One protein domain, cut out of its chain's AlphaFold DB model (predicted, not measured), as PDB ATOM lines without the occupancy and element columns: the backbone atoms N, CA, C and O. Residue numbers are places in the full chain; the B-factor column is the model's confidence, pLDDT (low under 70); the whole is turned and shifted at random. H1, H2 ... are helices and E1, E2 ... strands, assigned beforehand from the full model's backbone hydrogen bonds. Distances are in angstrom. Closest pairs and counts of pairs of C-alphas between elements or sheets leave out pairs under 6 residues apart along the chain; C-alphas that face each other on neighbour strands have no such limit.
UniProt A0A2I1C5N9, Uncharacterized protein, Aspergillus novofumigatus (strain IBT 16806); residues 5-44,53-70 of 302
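What this domain is: This is residues 5 to 44 and 53 to 70 of the 302 residues of an uncharacterized protein of Aspergillus novofumigatus (strain IBT 16806) (UniProt A0A2I1C5N9). Two small two-stranded antiparallel sheets, E1 - E2 and E3 - E4, follow one another in a flat, loose strip, with H1 at the far end, where residues 65 to 70 stick out. The 58 printed residues hold four named strands, then one named helix, class mixed; radius of gyration of the C-alphas 14.3 A, spans 43 by 25 by 13 A.

How they stand to each other: Look first at E1, residues 16 to 22, and E2, residues 28 to 32, an antiparallel hairpin; N 17 and O 31 are 2.8 A apart. E3, residues 36 to 39, meets E2 only through their link. Its antiparallel neighbour is E4, residues 56 to 59; N 37 and O 58 are 2.8 A apart. In H1, residues 60 to 69, every O i to N i+4 pair is within hydrogen-bond range. The closest C-alphas of E3 and H1 are those of Tyr 36 and Arg 60, 4.9 A.

Where its parts are: Find C-alpha 16 at (-10.969, 44.790, 15.306); E1 runs 15.8 A from there. H1 runs 14.0 A to C-alpha 69 at (-35.582, 39.121, 25.852).

The domain as a whole: Residues 45 to 52 are not printed; C-alphas 44 and 53 are 9.9 A apart. Residue 44 is under 70 in pLDDT.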
ATOM      1  N   LYS A   5       4.022  54.941  18.651       85.88
ATOM      2  CA  LYS A   5       3.688  54.004  17.561       85.88
ATOM      3  C   LYS A   5       4.685  52.840  17.579       85.88
ATOM      4  O   LYS A   5       5.889  53.076  17.531       85.88
ATOM      5  N   VAL A   6       4.181  51.609  17.647       87.75
ATOM      6  CA  VAL A   6       4.966  50.363  17.733       87.75
ATOM      7  C   VAL A   6       4.748  49.460  16.516       87.75
ATOM      8  O   VAL A   6       5.687  48.811  16.065       87.75
ATOM      9  N   SER A   7       3.547  49.461  15.937       87.19
ATOM     10  CA  SER A   7       3.206  48.721  14.716       87.19
ATOM     11  C   SER A   7       2.439  49.598  13.725       87.19
ATOM     12  O   SER A   7       2.074  50.740  14.019       87.19
ATOM     13  N   GLU A   8       2.226  49.087  12.516       88.69
ATOM     14  CA  GLU A   8       1.282  49.671  11.562       88.69
ATOM     15  C   GLU A   8      -0.151  49.226  11.888       88.69
ATOM     16  O   GLU A   8      -0.325  48.144  12.456       88.69
ATOM     17  N   PRO A   9      -1.174  50.039  11.568       90.12
ATOM     18  CA  PRO A   9      -2.551  49.667  11.847       90.12
ATOM     19  C   PRO A   9      -2.990  48.487  10.971       90.12
ATOM     20  O   PRO A   9      -2.780  48.500   9.759       90.12
ATOM     21  N   TRP A  10      -3.621  47.488  11.583       90.88
ATOM     22  CA  TRP A  10      -4.097  46.273  10.916       90.88
ATOM     23  C   TRP A  10      -5.456  45.841  11.480       90.88
ATOM     24  O   TRP A  10      -5.841  46.251  12.576       90.88
ATOM     25  N   THR A  11      -6.192  45.034  10.717       89.06
ATOM     26  CA  THR A  11      -7.527  44.547  11.089       89.06
ATOM     27  C   THR A  11      -7.485  43.042  11.308       89.06
ATOM     28  O   THR A  11      -7.014  42.322  10.427       89.06
ATOM     29  N   ASP A  12      -7.988  42.583  12.451       88.12
ATOM     30  CA  ASP A  12      -8.086  41.160  12.791       88.12
ATOM     31  C   ASP A  12      -9.344  40.495  12.195       88.12
ATOM     32  O   ASP A  12     -10.260  41.185  11.735       88.12
ATOM     33  N   GLU A  13      -9.418  39.160  12.223       86.06
ATOM     34  CA  GLU A  13     -10.542  38.373  11.681       86.06
ATOM     35  C   GLU A  13     -11.893  38.733  12.336       86.06
ATOM     36  O   GLU A  13     -12.920  38.752  11.658       86.06
ATOM     37  N   ASP A  14     -11.888  39.119  13.618       78.00
ATOM     38  CA  ASP A  14     -13.061  39.620  14.360       78.00
ATOM     39  C   ASP A  14     -13.480  41.064  13.974       78.00
ATOM     40  O   ASP A  14     -14.435  41.617  14.535       78.00
ATOM     41  N   GLY A  15     -12.784  41.706  13.026       79.56
ATOM     42  CA  GLY A  15     -13.060  43.072  12.561       79.56
ATOM     43  C   GLY A  15     -12.544  44.171  13.496       79.56
ATOM     44  O   GLY A  15     -13.050  45.296  13.481       79.56
ATOM     45  N   TRP A  16     -11.570  43.853  14.353       85.62
ATOM     46  CA  TRP A  16     -10.969  44.790  15.306       85.62
ATOM     47  C   TRP A  16      -9.749  45.458  14.671       85.62
ATOM     48  O   TRP A  16      -8.858  44.777  14.170       85.62
ATOM     49  N   THR A  17      -9.701  46.791  14.684       86.56
ATOM     50  CA  THR A  17      -8.588  47.559  14.103       86.56
ATOM     51  C   THR A  17      -7.583  47.950  15.178       86.56
ATOM     52  O   THR A  17      -7.784  48.884  15.960       86.56
ATOM     53  N   HIS A  18      -6.482  47.211  15.209       89.62
ATOM     54  CA  HIS A  18      -5.283  47.544  15.962       89.62
ATOM     55  C   HIS A  18      -4.646  48.787  15.334       89.62
ATOM     56  O   HIS A  18      -4.516  48.868  14.113       89.62
ATOM     57  N   THR A  19      -4.290  49.793  16.136       88.88
ATOM     58  CA  THR A  19      -3.749  51.072  15.624       88.88
ATOM     59  C   THR A  19      -2.228  51.165  15.699       88.88
ATOM     60  O   THR A  19      -1.637  52.089  15.134       88.88
ATOM     61  N   GLY A  20      -1.598  50.256  16.442       89.06
ATOM     62  CA  GLY A  20      -0.187  50.289  16.801       89.06
ATOM     63  C   GLY A  20       0.208  51.426  17.741       89.06
ATOM     64  O   GLY A  20       1.400  51.609  17.980       89.06
ATOM     65  N   LEU A  21      -0.744  52.205  18.267       90.81
ATOM     66  CA  LEU A  21      -0.488  53.320  19.179       90.81
ATOM     67  C   LEU A  21      -0.641  52.864  20.631       90.81
ATOM     68  O   LEU A  21      -1.736  52.486  21.043       90.81
ATOM     69  N   LEU A  22       0.425  52.976  21.423       91.81
ATOM     70  CA  LEU A  22       0.378  52.706  22.860       91.81
ATOM     71  C   LEU A  22       0.044  53.961  23.680       91.81
ATOM     72  O   LEU A  22       0.512  55.066  23.397       91.81
ATOM     73  N   ASN A  23      -0.744  53.757  24.732       89.56
ATOM     74  CA  ASN A  23      -0.979  54.669  25.846       89.56
ATOM     75  C   ASN A  23       0.247  54.704  26.787       89.56
ATOM     76  O   ASN A  23       1.098  53.814  26.760       89.56
ATOM     77  N   LYS A  24       0.294  55.666  27.718       92.12
ATOM     78  CA  LYS A  24       1.357  55.803  28.743       92.12
ATOM     79  C   LYS A  24       1.531  54.589  29.679       92.12
ATOM     80  O   LYS A  24       2.491  54.543  30.438       92.12
ATOM     81  N   PHE A  25       0.589  53.645  29.654       86.88
ATOM     82  CA  PHE A  25       0.618  52.389  30.412       86.88
ATOM     83  C   PHE A  25       1.089  51.179  29.576       86.88
ATOM     84  O   PHE A  25       1.125  50.069  30.092       86.88
ATOM     85  N   GLY A  26       1.442  51.373  28.298       87.94
ATOM     86  CA  GLY A  26       1.803  50.288  27.372       87.94
ATOM     87  C   GLY A  26       0.609  49.569  26.729       87.94
ATOM     88  O   GLY A  26       0.798  48.579  26.033       87.94
ATOM     89  N   GLU A  27      -0.611  50.060  26.951       89.56
ATOM     90  CA  GLU A  27      -1.861  49.518  26.398       89.56
ATOM     91  C   GLU A  27      -2.104  50.048  24.978       89.56
ATOM     92  O   GLU A  27      -1.960  51.250  24.749       89.56
ATOM     93  N   GLU A  28      -2.504  49.197  24.035       90.19
ATOM     94  CA  GLU A  28      -2.800  49.624  22.662       90.19
ATOM     95  C   GLU A  28      -4.196  50.260  22.534       90.19
ATOM     96  O   GLU A  28      -5.180  49.760  23.083       90.19
ATOM     97  N   TYR A  29      -4.309  51.334  21.750       86.94
ATOM     98  CA  TYR A  29      -5.602  51.797  21.249       86.94
ATOM     99  C   TYR A  29      -6.086  50.882  20.114       86.94
ATOM    100  O   TYR A  29      -5.409  50.740  19.096       86.94
ATOM    101  N   VAL A  30      -7.284  50.322  20.259       86.69
ATOM    102  CA  VAL A  30      -7.974  49.507  19.243       86.69
ATOM    103  C   VAL A  30      -9.322  50.163  18.945       86.69
ATOM    104  O   VAL A  30     -10.038  50.513  19.888       86.69
ATOM    105  N   PHE A  31      -9.698  50.332  17.671       86.62
ATOM    106  CA  PHE A  31     -11.095  50.640  17.327       86.62
ATOM    107  C   PHE A  31     -11.822  49.348  16.953       86.62
ATOM    108  O   PHE A  31     -11.374  48.597  16.086       86.62
ATOM    109  N   VAL A  32     -12.959  49.105  17.596       85.56
ATOM    110  CA  VAL A  32     -13.840  47.962  17.322       85.56
ATOM    111  C   VAL A  32     -14.933  48.383  16.334       85.56
ATOM    112  O   VAL A  32     -15.376  49.533  16.370       85.56
ATOM    113  N   SER A  33     -15.359  47.471  15.452       84.44
ATOM    114  CA  SER A  33     -16.431  47.737  14.479       84.44
ATOM    115  C   SER A  33     -17.737  48.206  15.141       84.44
ATOM    116  O   SER A  33     -18.071  47.808  16.260       84.44
ATOM    117  N   SER A  34     -18.535  48.976  14.394       84.75
ATOM    118  CA  SER A  34     -19.899  49.408  14.750       84.75
ATOM    119  C   SER A  34     -20.883  48.261  15.026       84.75
ATOM    120  O   SER A  34     -21.987  48.492  15.525       84.75
ATOM    121  N   ASP A  35     -20.486  47.033  14.703       86.00
ATOM    122  CA  ASP A  35     -21.242  45.803  14.930       86.00
ATOM    123  C   ASP A  35     -21.132  45.291  16.374       86.00
ATOM    124  O   ASP A  35     -21.771  44.295  16.715       86.00
ATOM    125  N   TYR A  36     -20.363  45.965  17.239       88.19
ATOM    126  CA  TYR A  36     -20.238  45.662  18.665       88.19
ATOM    127  C   TYR A  36     -20.632  46.857  19.547       88.19
ATOM    128  O   TYR A  36     -20.243  47.996  19.307       88.19
ATOM    129  N   GLU A  37     -21.370  46.581  20.623       88.56
ATOM    130  CA  GLU A  37     -21.692  47.534  21.690       88.56
ATOM    131  C   GLU A  37     -20.774  47.261  22.898       88.56
ATOM    132  O   GLU A  37     -20.563  46.107  23.290       88.56
ATOM    133  N   TRP A  38     -20.209  48.313  23.496       87.88
ATOM    134  CA  TRP A  38     -19.446  48.208  24.744       87.88
ATOM    135  C   TRP A  38     -20.412  48.174  25.930       87.88
ATOM    136  O   TRP A  38     -21.015  49.184  26.295       87.88
ATOM    137  N   VAL A  39     -20.576  46.996  26.530       87.00
ATOM    138  CA  VAL A  39     -21.560  46.745  27.585       87.00
ATOM    139  C   VAL A  39     -20.850  46.568  28.923       87.00
ATOM    140  O   VAL A  39     -20.054  45.647  29.104       87.00
ATOM    141  N   HIS A  40     -21.186  47.411  29.899       84.75
ATOM    142  CA  HIS A  40     -20.842  47.172  31.301       84.75
ATOM    143  C   HIS A  40     -21.842  46.181  31.915       84.75
ATOM    144  O   HIS A  40     -23.036  46.487  31.963       84.75
ATOM    145  N   PRO A  41     -21.407  44.997  32.388       82.81
ATOM    146  CA  PRO A  41     -22.292  44.095  33.115       82.81
ATOM    147  C   PRO A  41     -22.734  44.742  34.432       82.81
ATOM    148  O   PRO A  41     -21.896  45.170  35.225       82.81
ATOM    149  N   THR A  42     -24.038  44.783  34.703       77.06
ATOM    150  CA  THR A  42     -24.546  45.160  36.027       77.06
ATOM    151  C   THR A  42     -24.035  44.186  37.088       77.06
ATOM    152  O   THR A  42     -23.945  42.980  36.852       77.06
ATOM    153  N   ASN A  43     -23.704  44.705  38.274       79.06
ATOM    154  CA  ASN A  43     -23.277  43.879  39.399       79.06
ATOM    155  C   ASN A  43     -24.390  42.887  39.785       79.06
ATOM    156  O   ASN A  43     -25.518  43.296  40.062       79.06
ATOM    157  N   THR A  44     -24.063  41.593  39.844       67.69
ATOM    158  CA  THR A  44     -25.000  40.481  40.098       67.69
ATOM    159  C   THR A  44     -25.809  40.643  41.389       67.69
ATOM    160  O   THR A  44     -26.907  40.102  41.498       67.69
ATOM    161  N   PRO A  53     -17.708  45.667  37.339       85.75
ATOM    162  CA  PRO A  53     -16.851  44.781  36.567       85.75
ATOM    163  C   PRO A  53     -16.363  45.484  35.287       85.75
ATOM    164  O   PRO A  53     -17.068  46.349  34.751       85.75
ATOM    165  N   PRO A  54     -15.187  45.100  34.753       88.31
ATOM    166  CA  PRO A  54     -14.691  45.652  33.499       88.31
ATOM    167  C   PRO A  54     -15.717  45.442  32.379       88.31
ATOM    168  O   PRO A  54     -16.338  44.375  32.275       88.31
ATOM    169  N   GLY A  55     -15.889  46.483  31.561       87.00
ATOM    170  CA  GLY A  55     -16.772  46.455  30.400       87.00
ATOM    171  C   GLY A  55     -16.339  45.398  29.388       87.00
ATOM    172  O   GLY A  55     -15.199  44.929  29.387       87.00
ATOM    173  N   ARG A  56     -17.292  44.956  28.567       87.25
ATOM    174  CA  ARG A  56     -17.098  43.879  27.596       87.25
ATOM    175  C   ARG A  56     -17.771  44.249  26.288       87.25
ATOM    176  O   ARG A  56     -18.936  44.645  26.289       87.25
ATOM    177  N   PHE A  57     -17.079  44.047  25.174       87.38
ATOM    178  CA  PHE A  57     -17.730  44.073  23.871       87.38
ATOM    179  C   PHE A  57     -18.725  42.913  23.751       87.38
ATOM    180  O   PHE A  57     -18.481  41.797  24.218       87.38
ATOM    181  N   ARG A  58     -19.864  43.195  23.127       87.00
ATOM    182  CA  ARG A  58     -20.878  42.223  22.709       87.00
ATOM    183  C   ARG A  58     -21.320  42.593  21.305       87.00
ATOM    184  O   ARG A  58     -21.444  43.781  21.024       87.00
ATOM    185  N   SER A  59     -21.585  41.618  20.440       90.25
ATOM    186  CA  SER A  59     -22.153  41.938  19.130       90.25
ATOM    187  C   SER A  59     -23.506  42.629  19.304       90.25
ATOM    188  O   SER A  59     -24.292  42.295  20.198       90.25
ATOM    189  N   ARG A  60     -23.777  43.609  18.450       88.69
ATOM    190  CA  ARG A  60     -24.973  44.444  18.482       88.69
ATOM    191  C   ARG A  60     -26.242  43.608  18.347       88.69
ATOM    192  O   ARG A  60     -27.185  43.827  19.096       88.69
ATOM    193  N   GLU A  61     -26.230  42.583  17.496       88.69
ATOM    194  CA  GLU A  61     -27.307  41.590  17.441       88.69
ATOM    195  C   GLU A  61     -27.582  40.940  18.804       88.69
ATOM    196  O   GLU A  61     -28.741  40.756  19.174       88.69
ATOM    197  N   GLN A  62     -26.540  40.559  19.549       88.75
ATOM    198  CA  GLN A  62     -26.712  39.946  20.865       88.75
ATOM    199  C   GLN A  62     -27.184  40.974  21.895       88.75
ATOM    200  O   GLN A  62     -28.009  40.637  22.735       88.75
ATOM    201  N   ALA A  63     -26.716  42.221  21.822       86.88
ATOM    202  CA  ALA A  63     -27.178  43.291  22.699       86.88
ATOM    203  C   ALA A  63     -28.649  43.673  22.436       86.88
ATOM    204  O   ALA A  63     -29.410  43.863  23.383       86.88
ATOM    205  N   GLU A  64     -29.086  43.710  21.174       86.12
ATOM    206  CA  GLU A  64     -30.484  43.935  20.787       86.12
ATOM    207  C   GLU A  64     -31.377  42.740  21.181       86.12
ATOM    208  O   GLU A  64     -32.445  42.943  21.763       86.12
ATOM    209  N   LYS A  65     -30.919  41.491  20.992       85.38
ATOM    210  CA  LYS A  65     -31.607  40.283  21.499       85.38
ATOM    211  C   LYS A  65     -31.719  40.300  23.027       85.38
ATOM    212  O   LYS A  65     -32.809  40.088  23.554       85.38
ATOM    213  N   ASP A  66     -30.638  40.606  23.743       82.81
ATOM    214  CA  ASP A  66     -30.632  40.709  25.208       82.81
ATOM    215  C   ASP A  66     -31.577  41.821  25.702       82.81
ATOM    216  O   ASP A  66     -32.287  41.625  26.688       82.81
ATOM    217  N   ARG A  67     -31.666  42.948  24.981       81.94
ATOM    218  CA  ARG A  67     -32.591  44.065  25.256       81.94
ATOM    219  C   ARG A  67     -34.063  43.672  25.068       81.94
ATOM    220  O   ARG A  67     -34.897  44.061  25.877       81.94
ATOM    221  N   ILE A  68     -34.382  42.869  24.049       79.81
ATOM    222  CA  ILE A  68     -35.746  42.369  23.778       79.81
ATOM    223  C   ILE A  68     -36.159  41.281  24.785       79.81
ATOM    224  O   ILE A  68     -37.253  41.327  25.354       79.81
ATOM    225  N   PHE A  69     -35.287  40.296  25.020       75.81
ATOM    226  CA  PHE A  69     -35.582  39.121  25.852       75.81
ATOM    227  C   PHE A  69     -35.253  39.305  27.342       75.81
ATOM    228  O   PHE A  69     -35.536  38.412  28.140       75.81
ATOM    229  N   GLY A  70     -34.671  40.444  27.727       71.56
ATOM    230  CA  GLY A  70     -34.342  40.780  29.112       71.56
ATOM    231  C   GLY A  70     -33.176  39.979  29.694       71.56
ATOM    232  O   GLY A  70     -33.265  39.523  30.832       71.56
TER     233      GLY A  70